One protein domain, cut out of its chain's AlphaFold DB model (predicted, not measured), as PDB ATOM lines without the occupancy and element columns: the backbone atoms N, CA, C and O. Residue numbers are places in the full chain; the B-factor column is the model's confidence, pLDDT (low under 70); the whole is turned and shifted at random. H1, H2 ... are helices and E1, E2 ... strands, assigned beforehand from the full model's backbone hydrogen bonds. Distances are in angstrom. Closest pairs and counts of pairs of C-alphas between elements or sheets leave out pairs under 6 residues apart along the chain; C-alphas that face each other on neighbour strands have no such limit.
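This is residues 88 to 209 of the 614 residues of a protein of Legionella pneumophila (strain Lens) (UniProt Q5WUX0). What shape does the model have? A hairpin of two strands, E1 and E2, covers one side of an up-and-down bundle of three helices, H1, H2 and H3; on the far side of the bundle H4 crosses H3. From H4 a long loop swings out and returns to the short H5 near H1. What is it built of? The printed part has 122 residues, with two strands and then five helices along the chain, E1 E2 H1 H2 H3 H4 H5; the sheet E1 - E2 is antiparallel and the class is mostly helix. The whole is compact, with a radius of gyration of the C-alphas of 14.3 A, and rounded, spanning 37 by 34 by 31 A.

How do the strands pair? E1, residues 88 to 94, and E2, residues 97 to 103, form an antiparallel hairpin at 161 degrees, with N 88 and O 103 2.8 A apart and N 94 and O 97 2.9 A apart. What follows the strands? H1, residues 106 to 121, has its Asn 120 C-alpha 6.1 A from that of Ile 94, the closest to E1. H1 touches H2, residues 128 to 141, at a shallow tilt of 9 degrees, opposite ways, closest at the C-alphas of Ala 112 and Leu 136, 6.0 A. The C-alphas of Trp 103 and Glu 140, the closest of E2 and H2, are 5.4 A apart. How do the later helices stand? H3, residues 152 to 166, touches H2 at a shallow tilt of 25 degrees, opposite ways, closest at the C-alphas of Tyr 131 and Leu 163, 6.4 A. H4, residues 173 to 183, touches H3, about perpendicular at 82 degrees, closest at the C-alphas of Lys 161 and Lys 177, 5.2 A. H5, residues 206 to 209, is apart from H4 and close but not clearly touching H1, with the C-alphas of Lys 114 and Thr 207 7.8 A apart. Are the helix backbones complete? Each O i to N i+4 pair is within hydrogen-bond range in H2 and H4, 10 of 12 in H1 and 8 of 11 in H3; H5 is too short for such a pair.

Where are the ends? E1 begins at C-alpha 88 (245.390, 126.474, 131.090), and H5 ends at C-alpha 209 (230.181, 120.088, 131.865). How long are the elements? E1 measures 18.5 A, E2 18.9 A, H1 22.8 A, H2 20.1 A, H3 19.8 A, H4 15.6 A and H5 5.2 A.

How far does it reach? The two C-alphas farthest apart are those of Lys 146 and Pro 200, at 39.1 A, and the printed part has no cut. Which link is long? H4 to H5, residues 184 to 205. Where is confidence low? Residues 190 to 194 are under 70; the mean pLDDT of the printed part is 91.7.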
ATOM      1  N   LEU A  88     246.464 126.440 132.080       94.12
ATOM      2  CA  LEU A  88     245.390 126.474 131.090       94.12
ATOM      3  C   LEU A  88     245.089 127.910 130.687       94.12
ATOM      4  O   LEU A  88     244.592 128.701 131.486       94.12
ATOM      5  N   LYS A  89     245.351 128.239 129.427       95.25
ATOM      6  CA  LYS A  89     244.930 129.512 128.839       95.25
ATOM      7  C   LYS A  89     243.468 129.405 128.421       95.25
ATOM      8  O   LYS A  89     243.091 128.434 127.771       95.25
ATOM      9  N   GLN A  90     242.647 130.379 128.784       96.81
ATOM     10  CA  GLN A  90     241.240 130.411 128.403       96.81
ATOM     11  C   GLN A  90     240.834 131.835 128.042       96.81
ATOM     12  O   GLN A  90     241.052 132.762 128.820       96.81
ATOM     13  N   THR A  91     240.199 131.982 126.885       93.94
ATOM     14  CA  THR A  91     239.501 133.205 126.494       93.94
ATOM     15  C   THR A  91     238.007 132.912 126.499       93.94
ATOM     16  O   THR A  91     237.580 131.901 125.941       93.94
ATOM     17  N   VAL A  92     237.219 133.754 127.164       91.19
ATOM     18  CA  VAL A  92     235.756 133.631 127.237       91.19
ATOM     19  C   VAL A  92     235.092 134.913 126.764       91.19
ATOM     20  O   VAL A  92     235.543 136.008 127.091       91.19
ATOM     21  N   LEU A  93     234.007 134.769 126.007       89.69
ATOM     22  CA  LEU A  93     233.177 135.881 125.562       89.69
ATOM     23  C   LEU A  93     231.915 135.923 126.426       89.69
ATOM     24  O   LEU A  93     231.085 135.021 126.336       89.69
ATOM     25  N   ILE A  94     231.767 136.958 127.252       86.88
ATOM     26  CA  ILE A  94     230.611 137.123 128.144       86.88
ATOM     27  C   ILE A  94     229.922 138.437 127.784       86.88
ATOM     28  O   ILE A  94     230.503 139.516 127.894       86.88
ATOM     29  N   HIS A  95     228.691 138.337 127.277       88.12
ATOM     30  CA  HIS A  95     227.897 139.468 126.772       88.12
ATOM     31  C   HIS A  95     228.637 140.360 125.753       88.12
ATOM     32  O   HIS A  95     228.497 141.588 125.760       88.12
ATOM     33  N   GLY A  96     229.440 139.736 124.884       81.88
ATOM     34  CA  GLY A  96     230.229 140.420 123.856       81.88
ATOM     35  C   GLY A  96     231.537 141.042 124.354       81.88
ATOM     36  O   GLY A  96     232.231 141.671 123.564       81.88
ATOM     37  N   ILE A  97     231.884 140.875 125.636       87.94
ATOM     38  CA  ILE A  97     233.167 141.308 126.197       87.94
ATOM     39  C   ILE A  97     234.084 140.096 126.311       87.94
ATOM     40  O   ILE A  97     233.714 139.075 126.895       87.94
ATOM     41  N   GLU A  98     235.274 140.214 125.737       92.75
ATOM     42  CA  GLU A  98     236.292 139.175 125.791       92.75
ATOM     43  C   GLU A  98     237.115 139.286 127.081       92.75
ATOM     44  O   GLU A  98     237.640 140.349 127.416       92.75
ATOM     45  N   TYR A  99     237.251 138.170 127.795       91.62
ATOM     46  CA  TYR A  99     238.102 138.047 128.972       91.62
ATOM     47  C   TYR A  99     239.109 136.919 128.775       91.62
ATOM     48  O   TYR A  99     238.730 135.778 128.518       91.62
ATOM     49  N   SER A 100     240.392 137.224 128.963       94.44
ATOM     50  CA  SER A 100     241.470 136.233 128.925       94.44
ATOM     51  C   SER A 100     242.020 135.940 130.318       94.44
ATOM     52  O   SER A 100     242.254 136.854 131.122       94.44
ATOM     53  N   PHE A 101     242.265 134.656 130.569       96.19
ATOM     54  CA  PHE A 101     242.810 134.115 131.808       96.19
ATOM     55  C   PHE A 101     243.895 133.073 131.520       96.19
ATOM     56  O   PHE A 101     243.847 132.358 130.516       96.19
ATOM     57  N   THR A 102     244.864 132.963 132.424       95.81
ATOM     58  CA  THR A 102     245.841 131.869 132.472       95.81
ATOM     59  C   THR A 102     245.739 131.174 133.822       95.81
ATOM     60  O   THR A 102     246.348 131.588 134.805       95.81
ATOM     61  N   TRP A 103     244.969 130.091 133.874       96.31
ATOM     62  CA  TRP A 103     244.772 129.311 135.088       96.31
ATOM     63  C   TRP A 103     246.046 128.536 135.439       96.31
ATOM     64  O   TRP A 103     246.525 127.765 134.602       96.31
ATOM     65  N   PRO A 104     246.590 128.667 136.662       94.69
ATOM     66  CA  PRO A 104     247.844 127.997 137.007       94.69
ATOM     67  C   PRO A 104     247.774 126.461 136.981       94.69
ATOM     68  O   PRO A 104     248.799 125.816 136.754       94.69
ATOM     69  N   SER A 105     246.591 125.871 137.199       94.06
ATOM     70  CA  SER A 105     246.344 124.423 137.110       94.06
ATOM     71  C   SER A 105     244.884 124.099 136.753       94.06
ATOM     72  O   SER A 105     244.024 124.984 136.746       94.06
ATOM     73  N   SER A 106     244.586 122.822 136.489       93.75
ATOM     74  CA  SER A 106     243.227 122.351 136.169       93.75
ATOM     75  C   SER A 106     242.224 122.574 137.312       93.75
ATOM     76  O   SER A 106     241.080 122.943 137.054       93.75
ATOM     77  N   GLU A 107     242.662 122.472 138.572       93.38
ATOM     78  CA  GLU A 107     241.825 122.774 139.742       93.38
ATOM     79  C   GLU A 107     241.361 124.243 139.760       93.38
ATOM     80  O   GLU A 107     240.182 124.519 139.983       93.38
ATOM     81  N   HIS A 108     242.251 125.191 139.435       96.56
ATOM     82  CA  HIS A 108     241.884 126.607 139.305       96.56
ATOM     83  C   HIS A 108     240.825 126.801 138.220       96.56
ATOM     84  O   HIS A 108     239.803 127.448 138.449       96.56
ATOM     85  N   ALA A 109     241.061 126.215 137.043       96.88
ATOM     86  CA  ALA A 109     240.160 126.340 135.906       96.88
ATOM     87  C   ALA A 109     238.778 125.736 136.195       96.88
ATOM     88  O   ALA A 109     237.773 126.305 135.771       96.88
ATOM     89  N   PHE A 110     238.716 124.625 136.938       96.56
ATOM     90  CA  PHE A 110     237.463 123.987 137.347       96.56
ATOM     91  C   PHE A 110     236.618 124.905 138.226       96.56
ATOM     92  O   PHE A 110     235.433 125.106 137.956       96.56
ATOM     93  N   HIS A 111     237.227 125.524 139.237       96.69
ATOM     94  CA  HIS A 111     236.533 126.499 140.073       96.69
ATOM     95  C   HIS A 111     236.176 127.781 139.309       96.69
ATOM     96  O   HIS A 111     235.098 128.334 139.520       96.69
ATOM     97  N   ALA A 112     237.018 128.210 138.368       97.94
ATOM     98  CA  ALA A 112     236.715 129.338 137.497       97.94
ATOM     99  C   ALA A 112     235.511 129.074 136.576       97.94
ATOM    100  O   ALA A 112     234.694 129.975 136.398       97.94
ATOM    101  N   GLN A 113     235.332 127.852 136.050       98.06
ATOM    102  CA  GLN A 113     234.175 127.528 135.197       98.06
ATOM    103  C   GLN A 113     232.841 127.737 135.919       98.06
ATOM    104  O   GLN A 113     231.885 128.195 135.299       98.06
ATOM    105  N   LYS A 114     232.783 127.480 137.232       97.31
ATOM    106  CA  LYS A 114     231.586 127.745 138.046       97.31
ATOM    107  C   LYS A 114     231.194 129.224 138.003       97.31
ATOM    108  O   LYS A 114     230.035 129.565 137.795       97.31
ATOM    109  N   LEU A 115     232.184 130.098 138.181       98.25
ATOM    110  CA  LEU A 115     231.986 131.543 138.184       98.25
ATOM    111  C   LEU A 115     231.712 132.089 136.782       98.25
ATOM    112  O   LEU A 115     230.858 132.953 136.642       98.25
ATOM    113  N   ILE A 116     232.371 131.560 135.747       98.00
ATOM    114  CA  ILE A 116     232.084 131.900 134.344       98.00
ATOM    115  C   ILE A 116     230.635 131.532 133.989       98.00
ATOM    116  O   ILE A 116     229.940 132.313 133.342       98.00
ATOM    117  N   HIS A 117     230.153 130.374 134.446       96.31
ATOM    118  CA  HIS A 117     228.756 129.962 134.283       96.31
ATOM    119  C   HIS A 117     227.788 130.923 134.976       96.31
ATOM    120  O   HIS A 117     226.858 131.414 134.341       96.31
ATOM    121  N   LEU A 118     228.042 131.268 136.243       96.81
ATOM    122  CA  LEU A 118     227.239 132.266 136.956       96.81
ATOM    123  C   LEU A 118     227.246 133.620 136.229       96.81
ATOM    124  O   LEU A 118     226.197 134.231 136.060       96.81
ATOM    125  N   MET A 119     228.406 134.060 135.747       96.38
ATOM    126  CA  MET A 119     228.564 135.322 135.027       96.38
ATOM    127  C   MET A 119     227.713 135.371 133.746       96.38
ATOM    128  O   MET A 119     227.098 136.396 133.474       96.38
ATOM    129  N   ASN A 120     227.613 134.256 133.011       94.06
ATOM    130  CA  ASN A 120     226.750 134.130 131.829       94.06
ATOM    131  C   ASN A 120     225.250 134.058 132.158       94.06
ATOM    132  O   ASN A 120     224.429 134.452 131.329       94.06
ATOM    133  N   LYS A 121     224.880 133.540 133.338       94.75
ATOM    134  CA  LYS A 121     223.481 133.496 133.801       94.75
ATOM    135  C   LYS A 121     222.945 134.874 134.174       94.75
ATOM    136  O   LYS A 121     221.744 135.113 134.060       94.75
ATOM    137  N   LEU A 122     223.809 135.750 134.675       94.19
ATOM    138  CA  LEU A 122     223.430 137.096 135.085       94.19
ATOM    139  C   LEU A 122     223.296 138.025 133.875       94.19
ATOM    140  O   LEU A 122     223.867 137.796 132.814       94.19
ATOM    141  N   GLY A 123     222.531 139.104 134.029       91.81
ATOM    142  CA  GLY A 123     222.446 140.134 132.995       91.81
ATOM    143  C   GLY A 123     223.763 140.903 132.852       91.81
ATOM    144  O   GLY A 123     224.510 141.061 133.818       91.81
ATOM    145  N   LYS A 124     224.014 141.468 131.662       92.69
ATOM    146  CA  LYS A 124     225.211 142.286 131.375       92.69
ATOM    147  C   LYS A 124     225.427 143.433 132.374       92.69
ATOM    148  O   LYS A 124     226.565 143.777 132.666       92.69
ATOM    149  N   ASN A 125     224.338 144.017 132.874       93.19
ATOM    150  CA  ASN A 125     224.359 145.161 133.788       93.19
ATOM    151  C   ASN A 125     224.152 144.758 135.259       93.19
ATOM    152  O   ASN A 125     223.919 145.627 136.095       93.19
ATOM    153  N   ASP A 126     224.180 143.460 135.579       95.31
ATOM    154  CA  ASP A 126     224.062 143.009 136.965       95.31
ATOM    155  C   ASP A 126     225.283 143.496 137.771       95.31
ATOM    156  O   ASP A 126     226.421 143.275 137.342       95.31
ATOM    157  N   PRO A 127     225.098 144.152 138.932       93.38
ATOM    158  CA  PRO A 127     226.216 144.668 139.725       93.38
ATOM    159  C   PRO A 127     227.186 143.566 140.181       93.38
ATOM    160  O   PRO A 127     228.364 143.834 140.419       93.38
ATOM    161  N   SER A 128     226.732 142.311 140.246       95.81
ATOM    162  CA  SER A 128     227.553 141.166 140.642       95.81
ATOM    163  C   SER A 128     228.604 140.785 139.599       95.81
ATOM    164  O   SER A 128     229.578 140.119 139.952       95.81
ATOM    165  N   GLN A 129     228.469 141.237 138.344       95.12
ATOM    166  CA  GLN A 129     229.447 140.997 137.271       95.12
ATOM    167  C   GLN A 129     230.864 141.410 137.703       95.12
ATOM    168  O   GLN A 129     231.822 140.652 137.542       95.12
ATOM    169  N   GLY A 130     230.996 142.586 138.332       95.44
ATOM    170  CA  GLY A 130     232.281 143.090 138.826       95.44
ATOM    171  C   GLY A 130     232.860 142.246 139.966       95.44
ATOM    172  O   GLY A 130     234.057 141.950 139.974       95.44
ATOM    173  N   TYR A 131     232.020 141.802 140.906       97.75
ATOM    174  CA  TYR A 131     232.459 140.950 142.016       97.75
ATOM    175  C   TYR A 131     232.912 139.570 141.537       97.75
ATOM    176  O   TYR A 131     233.940 139.068 141.998       97.75
ATOM    177  N   ILE A 132     232.197 138.983 140.576       97.94
ATOM    178  CA  ILE A 132     232.548 137.688 139.985       97.94
ATOM    179  C   ILE A 132     233.863 137.791 139.206       97.94
ATOM    180  O   ILE A 132     234.741 136.945 139.379       97.94
ATOM    181  N   LEU A 133     234.056 138.850 138.411       97.12
ATOM    182  CA  LEU A 133     235.314 139.079 137.697       97.12
ATOM    183  C   LEU A 133     236.500 139.233 138.662       97.12
ATOM    184  O   LEU A 133     237.565 138.656 138.435       97.12
ATOM    185  N   ASN A 134     236.316 139.954 139.769       97.44
ATOM    186  CA  ASN A 134     237.342 140.073 140.805       97.44
ATOM    187  C   ASN A 134     237.664 138.716 141.449       97.44
ATOM    188  O   ASN A 134     238.838 138.397 141.646       97.44
ATOM    189  N   ALA A 135     236.651 137.887 141.714       98.38
ATOM    190  CA  ALA A 135     236.848 136.532 142.217       98.38
ATOM    191  C   ALA A 135     237.605 135.645 141.208       98.38
ATOM    192  O   ALA A 135     238.545 134.956 141.600       98.38
ATOM    193  N   LEU A 136     237.292 135.726 139.908       98.31
ATOM    194  CA  LEU A 136     238.042 135.042 138.843       98.31
ATOM    195  C   LEU A 136     239.524 135.450 138.837       98.31
ATOM    196  O   LEU A 136     240.408 134.593 138.826       98.31
ATOM    197  N   ARG A 137     239.819 136.752 138.934       97.62
ATOM    198  CA  ARG A 137     241.202 137.255 139.031       97.62
ATOM    199  C   ARG A 137     241.899 136.828 140.324       97.62
ATOM    200  O   ARG A 137     243.118 136.656 140.335       97.62
ATOM    201  N   LYS A 138     241.153 136.637 141.412       98.19
ATOM    202  CA  LYS A 138     241.691 136.118 142.673       98.19
ATOM    203  C   LYS A 138     242.025 134.631 142.587       98.19
ATOM    204  O   LYS A 138     243.078 134.237 143.086       98.19
ATOM    205  N   ILE A 139     241.200 133.832 141.906       97.75
ATOM    206  CA  ILE A 139     241.518 132.428 141.598       97.75
ATOM    207  C   ILE A 139     242.819 132.374 140.794       97.75
ATOM    208  O   ILE A 139     243.749 131.700 141.212       97.75
ATOM    209  N   GLU A 140     242.928 133.150 139.713       96.25
ATOM    210  CA  GLU A 140     244.114 133.190 138.839       96.25
ATOM    211  C   GLU A 140     245.429 133.479 139.592       96.25
ATOM    212  O   GLU A 140     246.482 132.949 139.243       96.25
ATOM    213  N   LYS A 141     245.374 134.305 140.645       96.31
ATOM    214  CA  LYS A 141     246.547 134.734 141.425       96.31
ATOM    215  C   LYS A 141     246.830 133.882 142.664       96.31
ATOM    216  O   LYS A 141     247.927 133.966 143.224       96.31
ATOM    217  N   THR A 142     245.875 133.087 143.132       95.44
ATOM    218  CA  THR A 142     246.065 132.234 144.312       95.44
ATOM    219  C   THR A 142     246.970 131.061 143.956       95.44
ATOM    220  O   THR A 142     246.805 130.471 142.904       95.44
ATOM    221  N   LYS A 143     247.957 130.736 144.801       91.94
ATOM    222  CA  LYS A 143     248.866 129.584 144.612       91.94
ATOM    223  C   LYS A 143     249.472 129.456 143.197       91.94
ATOM    224  O   LYS A 143     249.703 128.354 142.710       91.94
ATOM    225  N   HIS A 144     249.745 130.584 142.539       89.50
ATOM    226  CA  HIS A 144     250.171 130.625 141.136       89.50
ATOM    227  C   HIS A 144     251.653 130.270 140.914       89.50
ATOM    228  O   HIS A 144     252.082 130.104 139.772       89.50
ATOM    229  N   GLN A 145     252.460 130.189 141.977       88.81
ATOM    230  CA  GLN A 145     253.888 129.899 141.851       88.81
ATOM    231  C   GLN A 145     254.124 128.412 141.588       88.81
ATOM    232  O   GLN A 145     253.451 127.545 142.147       88.81
ATOM    233  N   LYS A 146     255.130 128.112 140.759       86.00
ATOM    234  CA  LYS A 146     255.459 126.747 140.342       86.00
ATOM    235  C   LYS A 146     255.611 125.800 141.538       86.00
ATOM    236  O   LYS A 146     256.347 126.102 142.473       86.00
ATOM    237  N   GLY A 147     254.956 124.641 141.476       83.50
ATOM    238  CA  GLY A 147     255.019 123.619 142.531       83.50
ATOM    239  C   GLY A 147     254.002 123.797 143.664       83.50
ATOM    240  O   GLY A 147     253.894 122.919 144.513       83.50
ATOM    241  N   GLN A 148     253.237 124.893 143.688       90.06
ATOM    242  CA  GLN A 148     252.140 125.066 144.641       90.06
ATOM    243  C   GLN A 148     250.876 124.359 144.149       90.06
ATOM    244  O   GLN A 148     250.575 124.362 142.959       90.06
ATOM    245  N   GLN A 149     250.109 123.775 145.066       89.62
ATOM    246  CA  GLN A 149     248.829 123.143 144.760       89.62
ATOM    247  C   GLN A 149     247.681 124.031 145.244       89.62
ATOM    248  O   GLN A 149     247.736 124.553 146.357       89.62
ATOM    249  N   PHE A 150     246.648 124.172 144.416       91.88
ATOM    250  CA  PHE A 150     245.390 124.805 144.803       91.88
ATOM    251  C   PHE A 150     244.501 123.772 145.487       91.88
ATOM    252  O   PHE A 150     244.182 122.731 144.912       91.88
ATOM    253  N   LEU A 151     244.146 124.038 146.735       89.75
ATOM    254  CA  LEU A 151     243.394 123.143 147.597       89.75
ATOM    255  C   LEU A 151     241.994 123.726 147.809       89.75
ATOM    256  O   LEU A 151     241.872 124.753 148.476       89.75
ATOM    257  N   PRO A 152     240.914 123.070 147.347       88.81
ATOM    258  CA  PRO A 152     239.574 123.662 147.367       88.81
ATOM    259  C   PRO A 152     239.132 124.208 148.733       88.81
ATOM    260  O   PRO A 152     238.589 125.303 148.826       88.81
ATOM    261  N   ARG A 153     239.431 123.492 149.822       88.31
ATOM    262  CA  ARG A 153     239.061 123.918 151.184       88.31
ATOM    263  C   ARG A 153     239.844 125.122 151.701       88.31
ATOM    264  O   ARG A 153     239.312 125.885 152.499       88.31
ATOM    265  N   ASN A 154     241.087 125.287 151.259       92.44
ATOM    266  CA  ASN A 154     241.973 126.334 151.766       92.44
ATOM    267  C   ASN A 154     241.998 127.559 150.851       92.44
ATOM    268  O   ASN A 154     242.246 128.658 151.329       92.44
ATOM    269  N   ASP A 155     241.753 127.362 149.557       94.94
ATOM    270  CA  ASP A 155     241.958 128.378 148.530       94.94
ATOM    271  C   ASP A 155     240.638 128.778 147.841       94.94
ATOM    272  O   ASP A 155     240.397 129.967 147.653       94.94
ATOM    273  N   TRP A 156     239.731 127.838 147.530       94.75
ATOM    274  CA  TRP A 156     238.422 128.166 146.930       94.75
ATOM    275  C   TRP A 156     237.387 128.622 147.958       94.75
ATOM    276  O   TRP A 156     236.761 129.662 147.758       94.75
ATOM    277  N   ASP A 157     237.200 127.868 149.047       94.81
ATOM    278  CA  ASP A 157     236.153 128.161 150.034       94.81
ATOM    279  C   ASP A 157     236.245 129.619 150.561       94.81
ATOM    280  O   ASP A 157     235.205 130.277 150.619       94.81
ATOM    281  N   PRO A 158     237.432 130.196 150.862       97.25
ATOM    282  CA  PRO A 158     237.546 131.614 151.225       97.25
ATOM    283  C   PRO A 158     237.135 132.588 150.112       97.25
ATOM    284  O   PRO A 158     236.456 133.575 150.393       97.25
ATOM    285  N   ILE A 159     237.501 132.310 148.855       98.12
ATOM    286  CA  ILE A 159     237.135 133.155 147.705       98.12
ATOM    287  C   ILE A 159     235.615 133.148 147.506       98.12
ATOM    288  O   ILE A 159     235.016 134.203 147.302       98.12
ATOM    289  N   ALA A 160     234.976 131.979 147.617       97.06
ATOM    290  CA  ALA A 160     233.525 131.855 147.511       97.06
ATOM    291  C   ALA A 160     232.803 132.627 148.629       97.06
ATOM    292  O   ALA A 160     231.854 133.358 148.363       97.06
ATOM    293  N   LYS A 161     233.271 132.531 149.878       97.25
ATOM    294  CA  LYS A 161     232.680 133.258 151.019       97.25
ATOM    295  C   LYS A 161     232.787 134.776 150.881       97.25
ATOM    296  O   LYS A 161     231.850 135.505 151.222       97.25
ATOM    297  N   GLU A 162     233.924 135.258 150.391       97.44
ATOM    298  CA  GLU A 162     234.132 136.678 150.115       97.44
ATOM    299  C   GLU A 162     233.218 137.160 148.989       97.44
ATOM    300  O   GLU A 162     232.538 138.168 149.153       97.44
ATOM    301  N   LEU A 163     233.122 136.401 147.890       97.94
ATOM    302  CA  LEU A 163     232.187 136.698 146.806       97.94
ATOM    303  C   LEU A 163     230.745 136.771 147.323       97.94
ATOM    304  O   LEU A 163     230.044 137.734 147.027       97.94
ATOM    305  N   ALA A 164     230.327 135.806 148.145       97.56
ATOM    306  CA  ALA A 164     228.998 135.803 148.749       97.56
ATOM    307  C   ALA A 164     228.739 137.077 149.564       97.56
ATOM    308  O   ALA A 164     227.692 137.705 149.429       97.56
ATOM    309  N   THR A 165     229.725 137.488 150.364       96.62
ATOM    310  CA  THR A 165     229.649 138.709 151.177       96.62
ATOM    311  C   THR A 165     229.530 139.954 150.296       96.62
ATOM    312  O   THR A 165     228.670 140.792 150.549       96.62
ATOM    313  N   ASN A 166     230.320 140.044 149.223       96.31
ATOM    314  CA  ASN A 166     230.258 141.156 148.268       96.31
ATOM    315  C   ASN A 166     228.918 141.211 147.514       96.31
ATOM    316  O   ASN A 166     228.450 142.289 147.164       96.31
ATOM    317  N   MET A 167     228.272 140.060 147.313       96.44
ATOM    318  CA  MET A 167     226.928 139.945 146.733       96.44
ATOM    319  C   MET A 167     225.795 140.154 147.757       96.44
ATOM    320  O   MET A 167     224.628 139.979 147.420       96.44
ATOM    321  N   GLY A 168     226.111 140.508 149.009       95.69
ATOM    322  CA  GLY A 168     225.118 140.761 150.058       95.69
ATOM    323  C   GLY A 168     224.478 139.503 150.657       95.69
ATOM    324  O   GLY A 168     223.457 139.598 151.335       95.69
ATOM    325  N   ILE A 169     225.057 138.320 150.432       95.62
ATOM    326  CA  ILE A 169     224.569 137.061 151.006       95.62
ATOM    327  C   ILE A 169     224.962 137.001 152.487       95.62
ATOM    328  O   ILE A 169     226.140 137.083 152.849       95.62
ATOM    329  N   THR A 170     223.962 136.842 153.352       94.19
ATOM    330  CA  THR A 170     224.114 136.747 154.810       94.19
ATOM    331  C   THR A 170     224.103 135.289 155.284       94.19
ATOM    332  O   THR A 170     223.809 134.377 154.514       94.19
ATOM    333  N   GLY A 171     224.457 135.062 156.551       93.69
ATOM    334  CA  GLY A 171     224.537 133.728 157.158       93.69
ATOM    335  C   GLY A 171     225.952 133.353 157.584       93.69
ATOM    336  O   GLY A 171     226.870 134.181 157.569       93.69
ATOM    337  N   THR A 172     226.116 132.097 157.993       94.88
ATOM    338  CA  THR A 172     227.417 131.538 158.360       94.88
ATOM    339  C   THR A 172     228.327 131.406 157.138       94.88
ATOM    340  O   THR A 172     227.898 131.445 155.984       94.88
ATOM    341  N   ASP A 173     229.615 131.200 157.388       90.44
ATOM    342  CA  ASP A 173     230.604 130.897 156.353       90.44
ATOM    343  C   ASP A 173     230.228 129.685 155.487       90.44
ATOM    344  O   ASP A 173     230.540 129.646 154.294       90.44
ATOM    345  N   THR A 174     229.568 128.694 156.086       88.38
ATOM    346  CA  THR A 174     229.067 127.515 155.376       88.38
ATOM    347  C   THR A 174     227.903 127.899 154.470       88.38
ATOM    348  O   THR A 174     227.965 127.609 153.276       88.38
ATOM    349  N   ASP A 175     226.919 128.638 154.996       90.06
ATOM    350  CA  ASP A 175     225.745 129.089 154.231       90.06
ATOM    351  C   ASP A 175     226.169 129.908 153.007       90.06
ATOM    352  O   ASP A 175     225.702 129.681 151.892       90.06
ATOM    353  N   LYS A 176     227.126 130.823 153.194       93.81
ATOM    354  CA  LYS A 176     227.682 131.660 152.126       93.81
ATOM    355  C   LYS A 176     228.311 130.836 151.005       93.81
ATOM    356  O   LYS A 176     228.024 131.067 149.830       93.81
ATOM    357  N   LYS A 177     229.162 129.866 151.351       92.44
ATOM    358  CA  LYS A 177     229.826 128.996 150.370       92.44
ATOM    359  C   LYS A 177     228.810 128.123 149.638       92.44
ATOM    360  O   LYS A 177     228.865 128.026 148.413       92.44
ATOM    361  N   GLU A 178     227.891 127.495 150.366       90.88
ATOM    362  CA  GLU A 178     226.838 126.662 149.777       90.88
ATOM    363  C   GLU A 178     225.937 127.468 148.844       90.88
ATOM    364  O   GLU A 178     225.575 126.978 147.772       90.88
ATOM    365  N   LYS A 179     225.648 128.727 149.193       94.06
ATOM    366  CA  LYS A 179     224.851 129.610 148.345       94.06
ATOM    367  C   LYS A 179     225.553 129.963 147.038       94.06
ATOM    368  O   LYS A 179     224.906 129.973 145.995       94.06
ATOM    369  N   ILE A 180     226.864 130.210 147.060       96.19
ATOM    370  CA  ILE A 180     227.637 130.415 145.825       96.19
ATOM    371  C   ILE A 180     227.657 129.151 144.972       96.19
ATOM    372  O   ILE A 180     227.428 129.237 143.765       96.19
ATOM    373  N   ASP A 181     227.876 127.980 145.576       93.06
ATOM    374  CA  ASP A 181     227.831 126.725 144.826       93.06
ATOM    375  C   ASP A 181     226.445 126.495 144.200       93.06
ATOM    376  O   ASP A 181     226.389 126.022 143.068       93.06
ATOM    377  N   GLU A 182     225.354 126.851 144.889       93.56
ATOM    378  CA  GLU A 182     223.982 126.809 144.360       93.56
ATOM    379  C   GLU A 182     223.770 127.786 143.199       93.56
ATOM    380  O   GLU A 182     223.254 127.380 142.165       93.56
ATOM    381  N   LEU A 183     224.190 129.048 143.329       95.25
ATOM    382  CA  LEU A 183     224.055 130.042 142.255       95.25
ATOM    383  C   LEU A 183     224.790 129.610 140.976       95.25
ATOM    384  O   LEU A 183     224.293 129.824 139.865       95.25
ATOM    385  N   CYS A 184     225.942 128.954 141.144       95.19
ATOM    386  CA  CYS A 184     226.736 128.379 140.060       95.19
ATOM    387  C   CYS A 184     226.226 127.007 139.572       95.19
ATOM    388  O   CYS A 184     226.914 126.373 138.774       95.19
ATOM    389  N   ASP A 185     225.102 126.501 140.090       94.44
ATOM    390  CA  ASP A 185     224.559 125.157 139.827       94.44
ATOM    391  C   ASP A 185     225.560 124.011 140.095       94.44
ATOM    392  O   ASP A 185     225.480 122.920 139.538       94.44
ATOM    393  N   SER A 186     226.533 124.243 140.977       91.69
ATOM    394  CA  SER A 186     227.641 123.325 141.270       91.69
ATOM    395  C   SER A 186     227.470 122.532 142.573       91.69
ATOM    396  O   SER A 186     228.384 121.826 143.003       91.69
ATOM    397  N   ASN A 187     226.290 122.611 143.189       88.69
ATOM    398  CA  ASN A 187     225.913 121.977 144.458       88.69
ATOM    399  C   ASN A 187     225.432 120.516 144.312       88.69
ATOM    400  O   ASN A 187     224.651 120.019 145.128       88.69
ATOM    401  N   TYR A 188     225.907 119.815 143.280       84.62
ATOM    402  CA  TYR A 188     225.590 118.409 143.070       84.62
ATOM    403  C   TYR A 188     226.283 117.510 144.107       84.62
ATOM    404  O   TYR A 188     227.514 117.444 144.193       84.62
ATOM    405  N   HIS A 189     225.482 116.732 144.842       72.81
ATOM    406  CA  HIS A 189     225.963 115.730 145.791       72.81
ATOM    407  C   HIS A 189     225.239 114.395 145.605       72.81
ATOM    408  O   HIS A 189     224.044 114.277 145.882       72.81
ATOM    409  N   SER A 190     225.995 113.352 145.245       62.62
ATOM    410  CA  SER A 190     225.485 111.992 145.005       62.62
ATOM    411  C   SER A 190     224.731 111.365 146.189       62.62
ATOM    412  O   SER A 190     223.881 110.499 145.982       62.62
ATOM    413  N   LYS A 191     225.008 111.802 147.428       61.34
ATOM    414  CA  LYS A 191     224.433 111.223 148.659       61.34
ATOM    415  C   LYS A 191     223.390 112.093 149.377       61.34
ATOM    416  O   LYS A 191     222.561 111.526 150.075       61.34
ATOM    417  N   GLY A 192     223.411 113.420 149.222       58.94
ATOM    418  CA  GLY A 192     222.593 114.340 150.039       58.94
ATOM    419  C   GLY A 192     221.527 115.137 149.283       58.94
ATOM    420  O   GLY A 192     220.553 115.564 149.891       58.94
ATOM    421  N   ALA A 193     221.683 115.333 147.968       65.31
ATOM    422  CA  ALA A 193     220.766 116.153 147.173       65.31
ATOM    423  C   ALA A 193     220.882 115.819 145.675       65.31
ATOM    424  O   ALA A 193     221.395 116.607 144.884       65.31
ATOM    425  N   LYS A 194     220.411 114.627 145.282       62.97
ATOM    426  CA  LYS A 194     220.641 114.044 143.945       62.97
ATOM    427  C   LYS A 194     220.117 114.876 142.762       62.97
ATOM    428  O   LYS A 194     220.572 114.653 141.649       62.97
ATOM    429  N   HIS A 195     219.193 115.808 142.999       71.44
ATOM    430  CA  HIS A 195     218.570 116.637 141.958       71.44
ATOM    431  C   HIS A 195     219.113 118.072 141.890       71.44
ATOM    432  O   HIS A 195     218.723 118.822 141.003       71.44
ATOM    433  N   LYS A 196     219.989 118.481 142.818       82.44
ATOM    434  CA  LYS A 196     220.561 119.834 142.808       82.44
ATOM    435  C   LYS A 196     221.744 119.910 141.844       82.44
ATOM    436  O   LYS A 196     222.535 118.972 141.771       82.44
ATOM    437  N   GLY A 197     221.855 121.027 141.125       86.31
ATOM    438  CA  GLY A 197     222.947 121.263 140.179       86.31
ATOM    439  C   GLY A 197     222.922 120.348 138.951       86.31
ATOM    440  O   GLY A 197     223.979 120.049 138.400       86.31
ATOM    441  N   ILE A 198     221.739 119.866 138.556       90.12
ATOM    442  CA  ILE A 198     221.523 119.086 137.331       90.12
ATOM    443  C   ILE A 198     221.133 120.035 136.195       90.12
ATOM    444  O   ILE A 198     220.259 120.883 136.371       90.12
ATOM    445  N   ASP A 199     221.763 119.881 135.034       86.94
ATOM    446  CA  ASP A 199     221.345 120.542 133.804       86.94
ATOM    447  C   ASP A 199     220.049 119.889 133.293       86.94
ATOM    448  O   ASP A 199     220.035 118.685 133.021       86.94
ATOM    449  N   PRO A 200     218.949 120.654 133.154       85.81
ATOM    450  CA  PRO A 200     217.660 120.114 132.729       85.81
ATOM    451  C   PRO A 200     217.676 119.555 131.299       85.81
ATOM    452  O   PRO A 200     216.807 118.759 130.959       85.81
ATOM    453  N   THR A 201     218.645 119.953 130.470       84.75
ATOM    454  CA  THR A 201     218.749 119.518 129.072       84.75
ATOM    455  C   THR A 201     219.410 118.152 128.961       84.75
ATOM    456  O   THR A 201     218.927 117.283 128.239       84.75
ATOM    457  N   SER A 202     220.525 117.957 129.668       84.19
ATOM    458  CA  SER A 202     221.303 116.716 129.602       84.19
ATOM    459  C   SER A 202     220.928 115.695 130.679       84.19
ATOM    460  O   SER A 202     221.236 114.517 130.523       84.19
ATOM    461  N   GLY A 203     220.282 116.118 131.774       87.19
ATOM    462  CA  GLY A 203     220.036 115.273 132.948       87.19
ATOM    463  C   GLY A 203     221.288 115.003 133.793       87.19
ATOM    464  O   GLY A 203     221.228 114.244 134.760       87.19
ATOM    465  N   GLU A 204     222.416 115.634 133.460       88.44
ATOM    466  CA  GLU A 204     223.709 115.446 134.114       88.44
ATOM    467  C   GLU A 204     224.063 116.621 135.040       88.44
ATOM    468  O   GLU A 204     223.578 117.737 134.849       88.44
ATOM    469  N   PRO A 205     224.932 116.430 136.049       91.69
ATOM    470  CA  PRO A 205     225.426 117.538 136.859       91.69
ATOM    471  C   PRO A 205     226.162 118.595 136.022       91.69
ATOM    472  O   PRO A 205     227.072 118.245 135.269       91.69
ATOM    473  N   TYR A 206     225.892 119.889 136.238       93.12
ATOM    474  CA  TYR A 206     226.639 120.989 135.593       93.12
ATOM    475  C   TYR A 206     228.152 120.878 135.820       93.12
ATOM    476  O   TYR A 206     228.960 121.203 134.950       93.12
ATOM    477  N   THR A 207     228.552 120.345 136.976       93.25
ATOM    478  CA  THR A 207     229.959 120.105 137.306       93.25
ATOM    479  C   THR A 207     230.650 119.149 136.331       93.25
ATOM    480  O   THR A 207     231.848 119.323 136.100       93.25
ATOM    481  N   ARG A 208     229.928 118.209 135.695       93.88
ATOM    482  CA  ARG A 208     230.459 117.388 134.591       93.88
ATOM    483  C   ARG A 208     230.810 118.248 133.384       93.88
ATOM    484  O   ARG A 208     231.931 118.146 132.899       93.88
ATOM    485  N   GLY A 209     229.921 119.150 132.966       94.00
ATOM    486  CA  GLY A 209     230.181 120.088 131.865       94.00
ATOM    487  C   GLY A 209     231.362 121.027 132.139       94.00
ATOM    488  O   GLY A 209     232.204 121.255 131.265       94.00
TER     489      GLY A 209